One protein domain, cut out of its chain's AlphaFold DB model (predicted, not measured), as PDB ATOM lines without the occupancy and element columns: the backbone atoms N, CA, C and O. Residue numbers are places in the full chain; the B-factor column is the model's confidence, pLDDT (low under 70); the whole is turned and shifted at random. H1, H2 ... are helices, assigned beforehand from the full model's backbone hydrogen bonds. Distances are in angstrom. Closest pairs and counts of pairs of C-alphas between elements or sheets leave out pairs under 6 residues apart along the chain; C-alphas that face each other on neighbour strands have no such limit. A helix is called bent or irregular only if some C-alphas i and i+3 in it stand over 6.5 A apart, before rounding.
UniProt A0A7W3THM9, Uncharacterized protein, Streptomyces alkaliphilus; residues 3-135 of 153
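This is residues 3 to 135 of the 153 residues of an uncharacterized protein of Streptomyces alkaliphilus (UniProt A0A7W3THM9). One long helix, H2, folds back on itself into two arms, H2a and H2b, that run side by side and make the long axis; a small head of H1 and H3 sits at the far end from the fold. H1 packs on the last part of H2b, and H3 packs on H1. The printed part has 133 residues with three named helices, H1, H2 and H3 in that order, and no named strand: all helix. It is only just extended, close to loose, with a radius of gyration of the C-alphas of 21.5 A, and a rod of 72 by 31 by 21 A.

Look first at H2, residues 26 to 109, assigned as one helix by its hydrogen bonds but bent: C-alphas 62 and 65 are 9.4 A apart. Its arms H2a, residues 26 to 62, and H2b, residues 65 to 109, touch at a shallow tilt of 20 degrees, opposite ways; their closest C-alphas, of Ala 42 and Ala 84, are 4.8 A apart. H2b has a kink of 55 degrees near residue 102. H1, residues 13 to 23, touches residues 99 to 109 of H2b, closest at the C-alphas of Leu 20 and Leu 106, 5.9 A. H3, residues 118 to 133, touches H1 with residues 129 to 133 alone, about perpendicular at 83 degrees; the closest C-alphas, of Val 15 and Cys 129, are 6.1 A apart. H2a and H3 are apart. In H3 every O i to N i+4 pair is within hydrogen-bond range; H2a has 30 of 33, H2b 34 of 41 and H1 3 of 7, beside 4 of 8 O i to N i+3 pairs.

Find C-alpha 26 at (-47.330, 10.784, -25.429); H2a runs 55.0 A from there to C-alpha 62. H2b spans 63.7 A, H1 14.1 A. H3 spans 22.4 A, ending at C-alpha 133, (-22.987, 23.388, -23.010).

The farthest C-alphas, of Ser 63 and Ala 116, are 72.2 A apart. The printed part has no cut, and no link is long. Confidence is under 70 at residues 3 to 7 and 135.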
ATOM      1  N   HIS A   3     -28.736  19.286 -36.222       45.09
ATOM      2  CA  HIS A   3     -28.426  20.669 -35.803       45.09
ATOM      3  C   HIS A   3     -29.353  21.771 -36.365       45.09
ATOM      4  O   HIS A   3     -29.165  22.946 -36.050       45.09
ATOM      5  N   SER A   4     -30.306  21.471 -37.257       54.66
ATOM      6  CA  SER A   4     -31.267  22.486 -37.727       54.66
ATOM      7  C   SER A   4     -32.572  22.516 -36.947       54.66
ATOM      8  O   SER A   4     -33.242  23.550 -36.993       54.66
ATOM      9  N   ALA A   5     -32.914  21.443 -36.229       57.81
ATOM     10  CA  ALA A   5     -34.143  21.410 -35.452       57.81
ATOM     11  C   ALA A   5     -34.078  22.496 -34.372       57.81
ATOM     12  O   ALA A   5     -33.105  22.586 -33.630       57.81
ATOM     13  N   GLY A   6     -35.056  23.404 -34.357       58.66
ATOM     14  CA  GLY A   6     -35.108  24.500 -33.389       58.66
ATOM     15  C   GLY A   6     -34.248  25.738 -33.695       58.66
ATOM     16  O   GLY A   6     -34.454  26.761 -33.041       58.66
ATOM     17  N   ARG A   7     -33.378  25.744 -34.725       68.75
ATOM     18  CA  ARG A   7     -32.554  26.935 -35.059       68.75
ATOM     19  C   ARG A   7     -33.383  28.172 -35.406       68.75
ATOM     20  O   ARG A   7     -32.972  29.284 -35.087       68.75
ATOM     21  N   ALA A   8     -34.555  27.993 -36.019       71.31
ATOM     22  CA  ALA A   8     -35.488  29.093 -36.296       71.31
ATOM     23  C   ALA A   8     -35.934  29.831 -35.012       71.31
ATOM     24  O   ALA A   8     -36.218  31.035 -35.039       71.31
ATOM     25  N   HIS A   9     -35.917  29.104 -33.894       73.69
ATOM     26  CA  HIS A   9     -36.309  29.519 -32.552       73.69
ATOM     27  C   HIS A   9     -35.108  29.729 -31.610       73.69
ATOM     28  O   HIS A   9     -35.300  29.991 -30.431       73.69
ATOM     29  N   GLY A  10     -33.868  29.657 -32.114       79.44
ATOM     30  CA  GLY A  10     -32.651  29.863 -31.317       79.44
ATOM     31  C   GLY A  10     -32.210  28.658 -30.478       79.44
ATOM     32  O   GLY A  10     -31.253  28.773 -29.720       79.44
ATOM     33  N   TRP A  11     -32.866  27.506 -30.624       85.31
ATOM     34  CA  TRP A  11     -32.480  26.273 -29.939       85.31
ATOM     35  C   TRP A  11     -31.400  25.521 -30.722       85.31
ATOM     36  O   TRP A  11     -31.513  25.337 -31.936       85.31
ATOM     37  N   ASP A  12     -30.385  25.028 -30.012       87.12
ATOM     38  CA  ASP A  12     -29.508  23.972 -30.516       87.12
ATOM     39  C   ASP A  12     -30.108  22.619 -30.129       87.12
ATOM     40  O   ASP A  12     -30.036  22.206 -28.966       87.12
ATOM     41  N   ALA A  13     -30.713  21.929 -31.100       85.19
ATOM     42  CA  ALA A  13     -31.345  20.640 -30.856       85.19
ATOM     43  C   ALA A  13     -30.410  19.631 -30.192       85.19
ATOM     44  O   ALA A  13     -30.858  18.930 -29.295       85.19
ATOM     45  N   ALA A  14     -29.120  19.590 -30.532       86.38
ATOM     46  CA  ALA A  14     -28.207  18.619 -29.927       86.38
ATOM     47  C   ALA A  14     -28.085  18.799 -28.398       86.38
ATOM     48  O   ALA A  14     -27.943  17.823 -27.666       86.38
ATOM     49  N   VAL A  15     -28.185  20.040 -27.910       88.00
ATOM     50  CA  VAL A  15     -28.044  20.380 -26.484       88.00
ATOM     51  C   VAL A  15     -29.392  20.358 -25.758       88.00
ATOM     52  O   VAL A  15     -29.482  19.939 -24.601       88.00
ATOM     53  N   ALA A  16     -30.450  20.818 -26.426       89.94
ATOM     54  CA  ALA A  16     -31.780  20.944 -25.842       89.94
ATOM     55  C   ALA A  16     -32.578  19.630 -25.870       89.94
ATOM     56  O   ALA A  16     -33.395  19.394 -24.978       89.94
ATOM     57  N   TRP A  17     -32.331  18.755 -26.851       90.19
ATOM     58  CA  TRP A  17     -33.100  17.526 -27.068       90.19
ATOM     59  C   TRP A  17     -33.182  16.594 -25.849       90.19
ATOM     60  O   TRP A  17     -34.299  16.198 -25.512       90.19
ATOM     61  N   PRO A  18     -32.090  16.307 -25.106       90.06
ATOM     62  CA  PRO A  18     -32.155  15.443 -23.922       90.06
ATOM     63  C   PRO A  18     -33.084  15.966 -22.818       90.06
ATOM     64  O   PRO A  18     -33.582  15.186 -22.011       90.06
ATOM     65  N   ARG A  19     -33.316  17.284 -22.771       90.75
ATOM     66  CA  ARG A  19     -34.203  17.940 -21.797       90.75
ATOM     67  C   ARG A  19     -35.617  18.122 -22.336       90.75
ATOM     68  O   ARG A  19     -36.564  18.067 -21.562       90.75
ATOM     69  N   LEU A  20     -35.764  18.322 -23.646       91.75
ATOM     70  CA  LEU A  20     -37.066  18.433 -24.297       91.75
ATOM     71  C   LEU A  20     -37.785  17.081 -24.359       91.75
ATOM     72  O   LEU A  20     -38.980  17.021 -24.091       91.75
ATOM     73  N   TYR A  21     -37.067  16.003 -24.683       91.75
ATOM     74  CA  TYR A  21     -37.647  14.676 -24.904       91.75
ATOM     75  C   TYR A  21     -38.513  14.161 -23.727       91.75
ATOM     76  O   TYR A  21     -39.645  13.737 -23.971       91.75
ATOM     77  N   PRO A  22     -38.091  14.281 -22.449       91.62
ATOM     78  CA  PRO A  22     -38.924  13.907 -21.299       91.62
ATOM     79  C   PRO A  22     -40.198  14.747 -21.129       91.62
ATOM     80  O   PRO A  22     -41.151  14.293 -20.499       91.62
ATOM     81  N   VAL A  23     -40.218  15.967 -21.673       92.62
ATOM     82  CA  VAL A  23     -41.343  16.912 -21.570       92.62
ATOM     83  C   VAL A  23     -42.372  16.692 -22.687       92.62
ATOM     84  O   VAL A  23     -43.509  17.154 -22.586       92.62
ATOM     85  N   LEU A  24     -42.013  15.950 -23.742       90.25
ATOM     86  CA  LEU A  24     -42.934  15.610 -24.826       90.25
ATOM     87  C   LEU A  24     -44.144  14.833 -24.295       90.25
ATOM     88  O   LEU A  24     -43.998  13.909 -23.491       90.25
ATOM     89  N   ARG A  25     -45.331  15.187 -24.803       85.38
ATOM     90  CA  ARG A  25     -46.582  14.450 -24.561       85.38
ATOM     91  C   ARG A  25     -46.590  13.147 -25.363       85.38
ATOM     92  O   ARG A  25     -45.973  13.080 -26.427       85.38
ATOM     93  N   ASP A  26     -47.348  12.155 -24.892       81.25
ATOM     94  CA  ASP A  26     -47.330  10.784 -25.429       81.25
ATOM     95  C   ASP A  26     -47.436  10.673 -26.964       81.25
ATOM     96  O   ASP A  26     -46.611   9.966 -27.538       81.25
ATOM     97  N   PRO A  27     -48.331  11.395 -27.674       86.75
ATOM     98  CA  PRO A  27     -48.445  11.254 -29.130       86.75
ATOM     99  C   PRO A  27     -47.218  11.764 -29.899       86.75
ATOM    100  O   PRO A  27     -46.870  11.235 -30.950       86.75
ATOM    101  N   ALA A  28     -46.567  12.817 -29.396       87.75
ATOM    102  CA  ALA A  28     -45.365  13.366 -30.019       87.75
ATOM    103  C   ALA A  28     -44.142  12.505 -29.693       87.75
ATOM    104  O   ALA A  28     -43.284  12.307 -30.549       87.75
ATOM    105  N   ARG A  29     -44.086  11.964 -28.469       91.00
ATOM    106  CA  ARG A  29     -43.037  11.034 -28.053       91.00
ATOM    107  C   ARG A  29     -43.059   9.764 -28.901       91.00
ATOM    108  O   ARG A  29     -42.030   9.437 -29.480       91.00
ATOM    109  N   SER A  30     -44.223   9.126 -29.064       92.19
ATOM    110  CA  SER A  30     -44.335   7.896 -29.860       92.19
ATOM    111  C   SER A  30     -43.939   8.111 -31.321       92.19
ATOM    112  O   SER A  30     -43.209   7.306 -31.876       92.19
ATOM    113  N   LEU A  31     -44.339   9.233 -31.935       91.31
ATOM    114  CA  LEU A  31     -43.937   9.567 -33.309       91.31
ATOM    115  C   LEU A  31     -42.418   9.671 -33.475       91.31
ATOM    116  O   LEU A  31     -41.877   9.275 -34.509       91.31
ATOM    117  N   VAL A  32     -41.733  10.248 -32.488       92.44
ATOM    118  CA  VAL A  32     -40.278  10.382 -32.535       92.44
ATOM    119  C   VAL A  32     -39.594   9.043 -32.272       92.44
ATOM    120  O   VAL A  32     -38.627   8.725 -32.964       92.44
ATOM    121  N   ASP A  33     -40.113   8.259 -31.328       93.25
ATOM    122  CA  ASP A  33     -39.606   6.925 -31.006       93.25
ATOM    123  C   ASP A  33     -39.752   5.977 -32.202       93.25
ATOM    124  O   ASP A  33     -38.760   5.402 -32.639       93.25
ATOM    125  N   ASP A  34     -40.927   5.921 -32.830       93.44
ATOM    126  CA  ASP A  34     -41.173   5.099 -34.021       93.44
ATOM    127  C   ASP A  34     -40.225   5.475 -35.175       93.44
ATOM    128  O   ASP A  34     -39.674   4.617 -35.872       93.44
ATOM    129  N   ALA A  35     -40.008   6.779 -35.389       91.00
ATOM    130  CA  ALA A  35     -39.109   7.265 -36.431       91.00
ATOM    131  C   ALA A  35     -37.638   6.937 -36.129       91.00
ATOM    132  O   ALA A  35     -36.867   6.646 -37.052       91.00
ATOM    133  N   ARG A  36     -37.248   6.975 -34.851       93.38
ATOM    134  CA  ARG A  36     -35.916   6.585 -34.389       93.38
ATOM    135  C   ARG A  36     -35.699   5.085 -34.536       93.38
ATOM    136  O   ARG A  36     -34.690   4.684 -35.105       93.38
ATOM    137  N   ASP A  37     -36.662   4.272 -34.125       94.25
ATOM    138  CA  ASP A  37     -36.600   2.817 -34.242       94.25
ATOM    139  C   ASP A  37     -36.462   2.388 -35.706       94.25
ATOM    140  O   ASP A  37     -35.622   1.551 -36.044       94.25
ATOM    141  N   ALA A  38     -37.218   3.012 -36.615       90.94
ATOM    142  CA  ALA A  38     -37.101   2.763 -38.050       90.94
ATOM    143  C   ALA A  38     -35.725   3.159 -38.622       90.94
ATOM    144  O   ALA A  38     -35.247   2.548 -39.585       90.94
ATOM    145  N   LEU A  39     -35.087   4.194 -38.068       91.62
ATOM    146  CA  LEU A  39     -33.730   4.597 -38.437       91.62
ATOM    147  C   LEU A  39     -32.696   3.595 -37.914       91.62
ATOM    148  O   LEU A  39     -31.877   3.111 -38.699       91.62
ATOM    149  N   ASP A  40     -32.768   3.245 -36.632       93.00
ATOM    150  CA  ASP A  40     -31.838   2.327 -35.975       93.00
ATOM    151  C   ASP A  40     -31.895   0.930 -36.610       93.00
ATOM    152  O   ASP A  40     -30.856   0.328 -36.893       93.00
ATOM    153  N   GLN A  41     -33.090   0.446 -36.965       91.75
ATOM    154  CA  GLN A  41     -33.263  -0.805 -37.709       91.75
ATOM    155  C   GLN A  41     -32.612  -0.755 -39.098       91.75
ATOM    156  O   GLN A  41     -31.912  -1.691 -39.495       91.75
ATOM    157  N   ALA A  42     -32.813   0.335 -39.845       89.19
ATOM    158  CA  ALA A  42     -32.247   0.478 -41.184       89.19
ATOM    159  C   ALA A  42     -30.712   0.584 -41.155       89.19
ATOM    160  O   ALA A  42     -30.037  -0.027 -41.988       89.19
ATOM    161  N   ILE A  43     -30.152   1.304 -40.174       90.81
ATOM    162  CA  ILE A  43     -28.704   1.386 -39.939       90.81
ATOM    163  C   ILE A  43     -28.146   0.023 -39.531       90.81
ATOM    164  O   ILE A  43     -27.120  -0.403 -40.068       90.81
ATOM    165  N   GLY A  44     -28.818  -0.682 -38.616       91.62
ATOM    166  CA  GLY A  44     -28.424  -2.021 -38.189       91.62
ATOM    167  C   GLY A  44     -28.344  -2.982 -39.373       91.62
ATOM    168  O   GLY A  44     -27.310  -3.616 -39.596       91.62
ATOM    169  N   LEU A  45     -29.388  -3.017 -40.205       89.06
ATOM    170  CA  LEU A  45     -29.421  -3.849 -41.407       89.06
ATOM    171  C   LEU A  45     -28.325  -3.461 -42.412       89.06
ATOM    172  O   LEU A  45     -27.650  -4.341 -42.945       89.06
ATOM    173  N   ALA A  46     -28.113  -2.164 -42.653       88.44
ATOM    174  CA  ALA A  46     -27.070  -1.687 -43.560       88.44
ATOM    175  C   ALA A  46     -25.670  -2.097 -43.076       88.44
ATOM    176  O   ALA A  46     -24.865  -2.590 -43.867       88.44
ATOM    177  N   THR A  47     -25.405  -1.958 -41.775       88.94
ATOM    178  CA  THR A  47     -24.138  -2.347 -41.140       88.94
ATOM    179  C   THR A  47     -23.871  -3.841 -41.300       88.94
ATOM    180  O   THR A  47     -22.810  -4.233 -41.785       88.94
ATOM    181  N   VAL A  48     -24.852  -4.682 -40.953       91.50
ATOM    182  CA  VAL A  48     -24.718  -6.145 -41.044       91.50
ATOM    183  C   VAL A  48     -24.516  -6.583 -42.494       91.50
ATOM    184  O   VAL A  48     -23.594  -7.342 -42.783       91.50
ATOM    185  N   MET A  49     -25.319  -6.071 -43.432       85.44
ATOM    186  CA  MET A  49     -25.204  -6.443 -44.847       85.44
ATOM    187  C   MET A  49     -23.894  -5.954 -45.475       85.44
ATOM    188  O   MET A  49     -23.295  -6.673 -46.277       85.44
ATOM    189  N   SER A  50     -23.402  -4.775 -45.080       85.00
ATOM    190  CA  SER A  50     -22.113  -4.250 -45.544       85.00
ATOM    191  C   SER A  50     -20.918  -5.059 -45.036       85.00
ATOM    192  O   SER A  50     -19.893  -5.085 -45.711       85.00
ATOM    193  N   LEU A  51     -21.029  -5.714 -43.876       88.88
ATOM    194  CA  LEU A  51     -20.017  -6.643 -43.361       88.88
ATOM    195  C   LEU A  51     -20.128  -8.020 -44.028       88.88
ATOM    196  O   LEU A  51     -19.117  -8.606 -44.410       88.88
ATOM    197  N   CYS A  52     -21.349  -8.526 -44.218       86.25
ATOM    198  CA  CYS A  52     -21.576  -9.815 -44.869       86.25
ATOM    199  C   CYS A  52     -21.139  -9.818 -46.339       86.25
ATOM    200  O   CYS A  52     -20.553 -10.800 -46.779       86.25
ATOM    201  N   ALA A  53     -21.371  -8.741 -47.096       82.25
ATOM    202  CA  ALA A  53     -21.044  -8.682 -48.522       82.25
ATOM    203  C   ALA A  53     -19.566  -9.008 -48.859       82.25
ATOM    204  O   ALA A  53     -19.340  -9.914 -49.668       82.25
ATOM    205  N   PRO A  54     -18.546  -8.359 -48.257       83.56
ATOM    206  CA  PRO A  54     -17.147  -8.694 -48.518       83.56
ATOM    207  C   PRO A  54     -16.747 -10.061 -47.952       83.56
ATOM    208  O   PRO A  54     -15.945 -10.747 -48.580       83.56
ATOM    209  N   LEU A  55     -17.317 -10.496 -46.818       86.44
ATOM    210  CA  LEU A  55     -17.063 -11.834 -46.265       86.44
ATOM    211  C   LEU A  55     -17.562 -12.934 -47.209       86.44
ATOM    212  O   LEU A  55     -16.833 -13.881 -47.496       86.44
ATOM    213  N   SER A  56     -18.786 -12.794 -47.723       80.69
ATOM    214  CA  SER A  56     -19.341 -13.709 -48.718       80.69
ATOM    215  C   SER A  56     -18.514 -13.685 -50.000       80.69
ATOM    216  O   SER A  56     -18.216 -14.743 -50.542       80.69
ATOM    217  N   LEU A  57     -18.081 -12.509 -50.463       81.31
ATOM    218  CA  LEU A  57     -17.222 -12.416 -51.641       81.31
ATOM    219  C   LEU A  57     -15.876 -13.113 -51.433       81.31
ATOM    220  O   LEU A  57     -15.485 -13.899 -52.285       81.31
ATOM    221  N   ALA A  58     -15.204 -12.892 -50.304       83.19
ATOM    222  CA  ALA A  58     -13.930 -13.537 -49.993       83.19
ATOM    223  C   ALA A  58     -14.054 -15.068 -49.914       83.19
ATOM    224  O   ALA A  58     -13.186 -15.785 -50.409       83.19
ATOM    225  N   LEU A  59     -15.145 -15.570 -49.328       82.56
ATOM    226  CA  LEU A  59     -15.367 -17.004 -49.149       82.56
ATOM    227  C   LEU A  59     -15.796 -17.704 -50.450       82.56
ATOM    228  O   LEU A  59     -15.397 -18.840 -50.694       82.56
ATOM    229  N   LEU A  60     -16.585 -17.032 -51.298       81.06
ATOM    230  CA  LEU A  60     -17.107 -17.592 -52.549       81.06
ATOM    231  C   LEU A  60     -16.241 -17.257 -53.778       81.06
ATOM    232  O   LEU A  60     -16.464 -17.837 -54.843       81.06
ATOM    233  N   TRP A  61     -15.221 -16.403 -53.651       77.25
ATOM    234  CA  TRP A  61     -14.285 -16.060 -54.732       77.25
ATOM    235  C   TRP A  61     -13.709 -17.275 -55.490       77.25
ATOM    236  O   TRP A  61     -13.667 -17.236 -56.719       77.25
ATOM    237  N   PRO A  62     -13.329 -18.392 -54.830       80.19
ATOM    238  CA  PRO A  62     -12.779 -19.559 -55.526       80.19
ATOM    239  C   PRO A  62     -13.827 -20.393 -56.285       80.19
ATOM    240  O   PRO A  62     -13.466 -21.278 -57.055       80.19
ATOM    241  N   SER A  63     -15.122 -20.158 -56.049       75.88
ATOM    242  CA  SER A  63     -16.216 -21.075 -56.414       75.88
ATOM    243  C   SER A  63     -16.977 -20.712 -57.702       75.88
ATOM    244  O   SER A  63     -18.000 -21.323 -58.023       75.88
ATOM    245  N   GLY A  64     -16.472 -19.750 -58.484       79.38
ATOM    246  CA  GLY A  64     -16.987 -19.427 -59.820       79.38
ATOM    247  C   GLY A  64     -18.419 -18.876 -59.803       79.38
ATOM    248  O   GLY A  64     -18.654 -17.778 -59.308       79.38
ATOM    249  N   TRP A  65     -19.388 -19.632 -60.339       77.25
ATOM    250  CA  TRP A  65     -20.799 -19.212 -60.472       77.25
ATOM    251  C   TRP A  65     -21.470 -18.870 -59.131       77.25
ATOM    252  O   TRP A  65     -22.374 -18.039 -59.069       77.25
ATOM    253  N   TRP A  66     -21.001 -19.463 -58.032       74.88
ATOM    254  CA  TRP A  66     -21.497 -19.179 -56.685       74.88
ATOM    255  C   TRP A  66     -21.226 -17.733 -56.234       74.88
ATOM    256  O   TRP A  66     -21.961 -17.217 -55.395       74.88
ATOM    257  N   ALA A  67     -20.277 -17.023 -56.856       70.38
ATOM    258  CA  ALA A  67     -20.058 -15.598 -56.613       70.38
ATOM    259  C   ALA A  67     -21.296 -14.732 -56.927       70.38
ATOM    260  O   ALA A  67     -21.470 -13.688 -56.313       70.38
ATOM    261  N   PHE A  68     -22.226 -15.171 -57.789       78.06
ATOM    262  CA  PHE A  68     -23.494 -14.451 -57.994       78.06
ATOM    263  C   PHE A  68     -24.346 -14.359 -56.720       78.06
ATOM    264  O   PHE A  68     -25.128 -13.420 -56.571       78.06
ATOM    265  N   LEU A  69     -24.172 -15.281 -55.767       80.69
ATOM    266  CA  LEU A  69     -24.891 -15.257 -54.495       80.69
ATOM    267  C   LEU A  69     -24.494 -14.046 -53.628       80.69
ATOM    268  O   LEU A  69     -25.281 -13.612 -52.790       80.69
ATOM    269  N   THR A  70     -23.324 -13.439 -53.871       79.88
ATOM    270  CA  THR A  70     -22.875 -12.223 -53.173       79.88
ATOM    271  C   THR A  70     -23.637 -10.979 -53.624       79.88
ATOM    272  O   THR A  70     -23.631  -9.978 -52.913       79.88
ATOM    273  N   LEU A  71     -24.341 -11.024 -54.761       81.62
ATOM    274  CA  LEU A  71     -25.183  -9.910 -55.207       81.62
ATOM    275  C   LEU A  71     -26.355  -9.667 -54.257       81.62
ATOM    276  O   LEU A  71     -26.761  -8.522 -54.081       81.62
ATOM    277  N   VAL A  72     -26.876 -10.714 -53.613       84.88
ATOM    278  CA  VAL A  72     -27.996 -10.604 -52.669       84.88
ATOM    279  C   VAL A  72     -27.650  -9.690 -51.481       84.88
ATOM    280  O   VAL A  72     -28.340  -8.682 -51.312       84.88
ATOM    281  N   PRO A  73     -26.586  -9.941 -50.685       82.88
ATOM    282  CA  PRO A  73     -26.216  -9.048 -49.589       82.88
ATOM    283  C   PRO A  73     -25.799  -7.656 -50.078       82.88
ATOM    284  O   PRO A  73     -26.084  -6.675 -49.399       82.88
ATOM    285  N   THR A  74     -25.198  -7.527 -51.267       82.19
ATOM    286  CA  THR A  74     -24.875  -6.209 -51.841       82.19
ATOM    287  C   THR A  74     -26.133  -5.394 -52.155       82.19
ATOM    288  O   THR A  74     -26.217  -4.224 -51.780       82.19
ATOM    289  N   ILE A  75     -27.135  -5.996 -52.804       88.00
ATOM    290  CA  ILE A  75     -28.411  -5.331 -53.109       88.00
ATOM    291  C   ILE A  75     -29.134  -4.955 -51.812       88.00
ATOM    292  O   ILE A  75     -29.634  -3.834 -51.692       88.00
ATOM    293  N   LEU A  76     -29.144  -5.853 -50.824       87.12
ATOM    294  CA  LEU A  76     -29.734  -5.586 -49.513       87.12
ATOM    295  C   LEU A  76     -29.010  -4.458 -48.771       87.12
ATOM    296  O   LEU A  76     -29.680  -3.597 -48.209       87.12
ATOM    297  N   ALA A  77     -27.675  -4.395 -48.818       85.56
ATOM    298  CA  ALA A  77     -26.901  -3.307 -48.216       85.56
ATOM    299  C   ALA A  77     -27.263  -1.947 -48.831       85.56
ATOM    300  O   ALA A  77     -27.530  -0.986 -48.109       85.56
ATOM    301  N   VAL A  78     -27.345  -1.870 -50.165       88.38
ATOM    302  CA  VAL A  78     -27.748  -0.639 -50.868       88.38
ATOM    303  C   VAL A  78     -29.194  -0.261 -50.532       88.38
ATOM    304  O   VAL A  78     -29.488   0.913 -50.293       88.38
ATOM    305  N   GLY A  79     -30.102  -1.238 -50.486       89.88
ATOM    306  CA  GLY A  79     -31.497  -1.030 -50.095       89.88
ATOM    307  C   GLY A  79     -31.628  -0.493 -48.669       89.88
ATOM    308  O   GLY A  79     -32.293   0.522 -48.454       89.88
ATOM    309  N   ALA A  80     -30.933  -1.118 -47.719       87.62
ATOM    310  CA  ALA A  80     -30.914  -0.723 -46.315       87.62
ATOM    311  C   ALA A  80     -30.310   0.673 -46.117       87.62
ATOM    312  O   ALA A  80     -30.872   1.485 -45.388       87.62
ATOM    313  N   TYR A  81     -29.236   1.008 -46.837       88.38
ATOM    314  CA  TYR A  81     -28.652   2.349 -46.802       88.38
ATOM    315  C   TYR A  81     -29.641   3.427 -47.274       88.38
ATOM    316  O   TYR A  81     -29.805   4.467 -46.635       88.38
ATOM    317  N   ARG A  82     -30.370   3.173 -48.369       91.75
ATOM    318  CA  ARG A  82     -31.402   4.102 -48.857       91.75
ATOM    319  C   ARG A  82     -32.584   4.210 -47.896       91.75
ATOM    320  O   ARG A  82     -33.140   5.300 -47.759       91.75
ATOM    321  N   ALA A  83     -32.969   3.107 -47.258       88.19
ATOM    322  CA  ALA A  83     -33.978   3.116 -46.205       88.19
ATOM    323  C   ALA A  83     -33.515   3.973 -45.019       88.19
ATOM    324  O   ALA A  83     -34.256   4.856 -44.605       88.19
ATOM    325  N   ALA A  84     -32.263   3.822 -44.575       89.62
ATOM    326  CA  ALA A  84     -31.688   4.610 -43.486       89.62
ATOM    327  C   ALA A  84     -31.714   6.114 -43.790       89.62
ATOM    328  O   ALA A  84     -32.125   6.900 -42.943       89.62
ATOM    329  N   LEU A  85     -31.378   6.526 -45.017       92.25
ATOM    330  CA  LEU A  85     -31.473   7.935 -45.420       92.25
ATOM    331  C   LEU A  85     -32.909   8.482 -45.349       92.25
ATOM    332  O   LEU A  85     -33.118   9.618 -44.923       92.25
ATOM    333  N   ARG A  86     -33.911   7.689 -45.750       91.31
ATOM    334  CA  ARG A  86     -35.330   8.085 -45.666       91.31
ATOM    335  C   ARG A  86     -35.822   8.142 -44.220       91.31
ATOM    336  O   ARG A  86     -36.496   9.103 -43.850       91.31
ATOM    337  N   SER A  87     -35.464   7.152 -43.406       89.62
ATOM    338  CA  SER A  87     -35.789   7.132 -41.978       89.62
ATOM    339  C   SER A  87     -35.132   8.306 -41.252       89.62
ATOM    340  O   SER A  87     -35.792   8.975 -40.469       89.62
ATOM    341  N   ALA A  88     -33.886   8.652 -41.593       89.94
ATOM    342  CA  ALA A  88     -33.181   9.795 -41.013       89.94
ATOM    343  C   ALA A  88     -33.886  11.123 -41.316       89.94
ATOM    344  O   ALA A  88     -34.012  11.974 -40.438       89.94
ATOM    345  N   ALA A  89     -34.387  11.297 -42.543       90.56
ATOM    346  CA  ALA A  89     -35.182  12.472 -42.895       90.56
ATOM    347  C   ALA A  89     -36.500  12.524 -42.103       90.56
ATOM    348  O   ALA A  89     -36.881  13.584 -41.612       90.56
ATOM    349  N   THR A  90     -37.166  11.379 -41.940       91.00
ATOM    350  CA  THR A  90     -38.422  11.269 -41.179       91.00
ATOM    351  C   THR A  90     -38.207  11.596 -39.701       91.00
ATOM    352  O   THR A  90     -38.924  12.425 -39.146       91.00
ATOM    353  N   TYR A  91     -37.165  11.028 -39.092       91.81
ATOM    354  CA  TYR A  91     -36.754  11.335 -37.724       91.81
ATOM    355  C   TYR A  91     -36.423  12.821 -37.555       91.81
ATOM    356  O   TYR A  91     -36.910  13.463 -36.628       91.81
ATOM    357  N   ALA A  92     -35.685  13.417 -38.498       88.62
ATOM    358  CA  ALA A  92     -35.383  14.844 -38.454       88.62
ATOM    359  C   ALA A  92     -36.655  15.709 -38.470       88.62
ATOM    360  O   ALA A  92     -36.741  16.662 -37.697       88.62
ATOM    361  N   VAL A  93     -37.646  15.384 -39.307       90.81
ATOM    362  CA  VAL A  93     -38.937  16.095 -39.343       90.81
ATOM    363  C   VAL A  93     -39.700  15.926 -38.028       90.81
ATOM    364  O   VAL A  93     -40.217  16.914 -37.508       90.81
ATOM    365  N   ALA A  94     -39.726  14.719 -37.457       91.50
ATOM    366  CA  ALA A  94     -40.371  14.461 -36.170       91.50
ATOM    367  C   ALA A  94     -39.740  15.297 -35.041       91.50
ATOM    368  O   ALA A  94     -40.452  15.952 -34.282       91.50
ATOM    369  N   VAL A  95     -38.405  15.363 -34.988       91.06
ATOM    370  CA  VAL A  95     -37.671  16.201 -34.026       91.06
ATOM    371  C   VAL A  95     -37.958  17.693 -34.246       91.06
ATOM    372  O   VAL A  95     -38.174  18.412 -33.274       91.06
ATOM    373  N   HIS A  96     -38.019  18.181 -35.494       89.69
ATOM    374  CA  HIS A  96     -38.405  19.579 -35.764       89.69
ATOM    375  C   HIS A  96     -39.819  19.874 -35.255       89.69
ATOM    376  O   HIS A  96     -40.003  20.834 -34.514       89.69
ATOM    377  N   GLY A  97     -40.793  19.017 -35.579       90.19
ATOM    378  CA  GLY A  97     -42.170  19.168 -35.108       90.19
ATOM    379  C   GLY A  97     -42.275  19.146 -33.581       90.19
ATOM    380  O   GLY A  97     -43.035  19.919 -32.999       90.19
ATOM    381  N   ALA A  98     -41.461  18.324 -32.915       91.12
ATOM    382  CA  ALA A  98     -41.378  18.296 -31.462       91.12
ATOM    383  C   ALA A  98     -40.904  19.643 -30.884       91.12
ATOM    384  O   ALA A  98     -41.519  20.146 -29.944       91.12
ATOM    385  N   PHE A  99     -39.877  20.275 -31.462       90.12
ATOM    386  CA  PHE A  99     -39.464  21.630 -31.064       90.12
ATOM    387  C   PHE A  99     -40.541  22.678 -31.371       90.12
ATOM    388  O   PHE A  99     -40.845  23.515 -30.518       90.12
ATOM    389  N   ASP A 100     -41.155  22.616 -32.551       88.50
ATOM    390  CA  ASP A 100     -42.171  23.580 -32.974       88.50
ATOM    391  C   ASP A 100     -43.407  23.557 -32.067       88.50
ATOM    392  O   ASP A 100     -44.015  24.599 -31.835       88.50
ATOM    393  N   LEU A 101     -43.776  22.408 -31.499       90.00
ATOM    394  CA  LEU A 101     -44.936  22.311 -30.609       90.00
ATOM    395  C   LEU A 101     -44.570  22.456 -29.126       90.00
ATOM    396  O   LEU A 101     -45.287  23.130 -28.387       90.00
ATOM    397  N   HIS A 102     -43.463  21.857 -28.681       90.69
ATOM    398  CA  HIS A 102     -43.183  21.663 -27.253       90.69
ATOM    399  C   HIS A 102     -42.105  22.590 -26.674       90.69
ATOM    400  O   HIS A 102     -41.817  22.518 -25.478       90.69
ATOM    401  N   ARG A 103     -41.537  23.521 -27.454       89.25
ATOM    402  CA  ARG A 103     -40.524  24.474 -26.945       89.25
ATOM    403  C   ARG A 103     -40.976  25.273 -25.718       89.25
ATOM    404  O   ARG A 103     -40.176  25.527 -24.822       89.25
ATOM    405  N   PHE A 104     -42.254  25.643 -25.637       91.56
ATOM    406  CA  PHE A 104     -42.787  26.366 -24.477       91.56
ATOM    407  C   PHE A 104     -43.148  25.448 -23.311       91.56
ATOM    408  O   PHE A 104     -43.142  25.900 -22.168       91.56
ATOM    409  N   ASP A 105     -43.432  24.170 -23.572       91.56
ATOM    410  CA  ASP A 105     -43.627  23.187 -22.505       91.56
ATOM    411  C   ASP A 105     -42.317  22.990 -21.730       91.56
ATOM    412  O   ASP A 105     -42.333  22.937 -20.503       91.56
ATOM    413  N   LEU A 106     -41.176  23.000 -22.432       91.94
ATOM    414  CA  LEU A 106     -39.851  22.975 -21.809       91.94
ATOM    415  C   LEU A 106     -39.608  24.195 -20.909       91.94
ATOM    416  O   LEU A 106     -39.166  24.031 -19.776       91.94
ATOM    417  N   LEU A 107     -39.927  25.411 -21.370       91.69
ATOM    418  CA  LEU A 107     -39.781  26.615 -20.538       91.69
ATOM    419  C   LEU A 107     -40.662  26.556 -19.284       91.69
ATOM    420  O   LEU A 107     -40.200  26.907 -18.199       91.69
ATOM    421  N   ARG A 108     -41.895  26.046 -19.411       91.56
ATOM    422  CA  ARG A 108     -42.787  25.828 -18.261       91.56
ATOM    423  C   ARG A 108     -42.223  24.799 -17.286       91.56
ATOM    424  O   ARG A 108     -42.240  25.051 -16.087       91.56
ATOM    425  N   ALA A 109     -41.682  23.685 -17.778       91.56
ATOM    426  CA  ALA A 109     -41.055  22.664 -16.935       91.56
ATOM    427  C   ALA A 109     -39.818  23.196 -16.186       91.56
ATOM    428  O   ALA A 109     -39.552  22.800 -15.052       91.56
ATOM    429  N   LEU A 110     -39.090  24.141 -16.789       90.06
ATOM    430  CA  LEU A 110     -37.971  24.849 -16.161       90.06
ATOM    431  C   LEU A 110     -38.410  25.993 -15.231       90.06
ATOM    432  O   LEU A 110     -37.550  26.658 -14.659       90.06
ATOM    433  N   HIS A 111     -39.719  26.221 -15.065       89.69
ATOM    434  CA  HIS A 111     -40.298  27.316 -14.278       89.69
ATOM    435  C   HIS A 111     -39.827  28.710 -14.731       89.69
ATOM    436  O   HIS A 111     -39.712  29.637 -13.929       89.69
ATOM    437  N   LEU A 112     -39.560  28.868 -16.029       89.31
ATOM    438  CA  LEU A 112     -39.180  30.143 -16.629       89.31
ATOM    439  C   LEU A 112     -40.412  30.881 -17.172       89.31
ATOM    440  O   LEU A 112     -41.355  30.243 -17.653       89.31
ATOM    441  N   PRO A 113     -40.414  32.226 -17.146       87.56
ATOM    442  CA  PRO A 113     -41.471  33.003 -17.777       87.56
ATOM    443  C   PRO A 113     -41.472  32.771 -19.292       87.56
ATOM    444  O   PRO A 113     -40.418  32.639 -19.918       87.56
ATOM    445  N   LEU A 114     -42.664  32.746 -19.894       90.06
ATOM    446  CA  LEU A 114     -42.773  32.662 -21.348       90.06
ATOM    447  C   LEU A 114     -42.320  33.993 -21.975       90.06
ATOM    448  O   LEU A 114     -42.732  35.056 -21.503       90.06
ATOM    449  N   PRO A 115     -41.494  33.953 -23.035       89.00
ATOM    450  CA  PRO A 115     -41.052  35.153 -23.732       89.00
ATOM    451  C   PRO A 115     -42.240  35.868 -24.389       89.00
ATOM    452  O   PRO A 115     -43.144  35.227 -24.923       89.00
ATOM    453  N   ALA A 116     -42.230  37.203 -24.359       87.44
ATOM    454  CA  ALA A 116     -43.292  38.031 -24.936       87.44
ATOM    455  C   ALA A 116     -43.161  38.205 -26.459       87.44
ATOM    456  O   ALA A 116     -44.144  38.495 -27.138       87.44
ATOM    457  N   ASP A 117     -41.951  38.035 -26.994       89.44
ATOM    458  CA  ASP A 117     -41.631  38.277 -28.394       89.44
ATOM    459  C   ASP A 117     -40.638  37.236 -28.961       89.44
ATOM    460  O   ASP A 117     -39.880  36.609 -28.210       89.44
ATOM    461  N   PRO A 118     -40.595  37.053 -30.297       86.00
ATOM    462  CA  PRO A 118     -39.716  36.069 -30.927       86.00
ATOM    463  C   PRO A 118     -38.215  36.349 -30.763       86.00
ATOM    464  O   PRO A 118     -37.411  35.429 -30.905       86.00
ATOM    465  N   ALA A 119     -37.798  37.600 -30.532       88.31
ATOM    466  CA  ALA A 119     -36.387  37.906 -30.303       88.31
ATOM    467  C   ALA A 119     -35.979  37.504 -28.877       88.31
ATOM    468  O   ALA A 119     -34.942  36.862 -28.707       88.31
ATOM    469  N   GLY A 120     -36.833  37.783 -27.888       86.00
ATOM    470  CA  GLY A 120     -36.691  37.308 -26.513       86.00
ATOM    471  C   GLY A 120     -36.671  35.782 -26.411       86.00
ATOM    472  O   GLY A 120     -35.832  35.227 -25.702       86.00
ATOM    473  N   GLU A 121     -37.518  35.089 -27.180       89.31
ATOM    474  CA  GLU A 121     -37.505  33.622 -27.275       89.31
ATOM    475  C   GLU A 121     -36.139  33.096 -27.735       89.31
ATOM    476  O   GLU A 121     -35.550  32.246 -27.068       89.31
ATOM    477  N   ARG A 122     -35.606  33.639 -28.838       88.31
ATOM    478  CA  ARG A 122     -34.310  33.216 -29.389       88.31
ATOM    479  C   ARG A 122     -33.154  33.498 -28.438       88.31
ATOM    480  O   ARG A 122     -32.267  32.661 -28.308       88.31
ATOM    481  N   ALA A 123     -33.161  34.661 -27.788       87.88
ATOM    482  CA  ALA A 123     -32.126  35.037 -26.833       87.88
ATOM    483  C   ALA A 123     -32.128  34.109 -25.607       87.88
ATOM    484  O   ALA A 123     -31.071  33.638 -25.192       87.88
ATOM    485  N   LEU A 124     -33.313  33.797 -25.070       89.25
ATOM    486  CA  LEU A 124     -33.462  32.870 -23.949       89.25
ATOM    487  C   LEU A 124     -33.030  31.447 -24.329       89.25
ATOM    488  O   LEU A 124     -32.272  30.820 -23.593       89.25
ATOM    489  N   ALA A 125     -33.477  30.952 -25.486       90.06
ATOM    490  CA  ALA A 125     -33.108  29.635 -25.997       90.06
ATOM    491  C   ALA A 125     -31.586  29.492 -26.173       90.06
ATOM    492  O   ALA A 125     -31.006  28.498 -25.726       90.06
ATOM    493  N   ALA A 126     -30.935  30.505 -26.755       88.38
ATOM    494  CA  ALA A 126     -29.486  30.535 -26.928       88.38
ATOM    495  C   ALA A 126     -28.754  30.542 -25.576       88.38
ATOM    496  O   ALA A 126     -27.878  29.709 -25.359       88.38
ATOM    497  N   ALA A 127     -29.169  31.401 -24.639       88.19
ATOM    498  CA  ALA A 127     -28.570  31.475 -23.305       88.19
ATOM    499  C   ALA A 127     -28.691  30.153 -22.530       88.19
ATOM    500  O   ALA A 127     -27.742  29.734 -21.867       88.19
ATOM    501  N   LEU A 128     -29.832  29.464 -22.638       90.50
ATOM    502  CA  LEU A 128     -30.022  28.137 -22.045       90.50
ATOM    503  C   LEU A 128     -29.108  27.091 -22.690       90.50
ATOM    504  O   LEU A 128     -28.483  26.306 -21.978       90.50
ATOM    505  N   CYS A 129     -28.994  27.088 -24.019       89.31
ATOM    506  CA  CYS A 129     -28.099  26.170 -24.722       89.31
ATOM    507  C   CYS A 129     -26.630  26.416 -24.354       89.31
ATOM    508  O   CYS A 129     -25.894  25.456 -24.137       89.31
ATOM    509  N   ASP A 130     -26.210  27.675 -24.230       87.62
ATOM    510  CA  ASP A 130     -24.856  28.030 -23.803       87.62
ATOM    511  C   ASP A 130     -24.592  27.612 -22.355       87.62
ATOM    512  O   ASP A 130     -23.558  27.004 -22.074       87.62
ATOM    513  N   LEU A 131     -25.548  27.852 -21.450       87.19
ATOM    514  CA  LEU A 131     -25.474  27.400 -20.060       87.19
ATOM    515  C   LEU A 131     -25.305  25.878 -19.978       87.19
ATOM    516  O   LEU A 131     -24.448  25.380 -19.250       87.19
ATOM    517  N   TRP A 132     -26.111  25.132 -20.731       88.56
ATOM    518  CA  TRP A 132     -26.069  23.673 -20.734       88.56
ATOM    519  C   TRP A 132     -24.812  23.103 -21.375       88.56
ATOM    520  O   TRP A 132     -24.373  22.033 -20.965       88.56
ATOM    521  N   ARG A 133     -24.236  23.796 -22.360       85.44
ATOM    522  CA  ARG A 133     -22.987  23.388 -23.010       85.44
ATOM    523  C   ARG A 133     -21.779  23.571 -22.098       85.44
ATOM    524  O   ARG A 133     -20.828  22.807 -22.203       85.44
ATOM    525  N   GLN A 134     -21.801  24.587 -21.238       81.75
ATOM    526  CA  GLN A 134     -20.664  24.923 -20.382       81.75
ATOM    527  C   GLN A 134     -20.622  24.134 -19.062       81.75
ATOM    528  O   GLN A 134     -19.672  24.312 -18.311       81.75
ATOM    529  N   GLU A 135     -21.611  23.268 -18.784       65.50
ATOM    530  CA  GLU A 135     -21.696  22.437 -17.565       65.50
ATOM    531  C   GLU A 135     -21.303  23.182 -16.274       65.50
ATOM    532  O   GLU A 135     -20.656  22.615 -15.394       65.50
TER     533      GLU A 135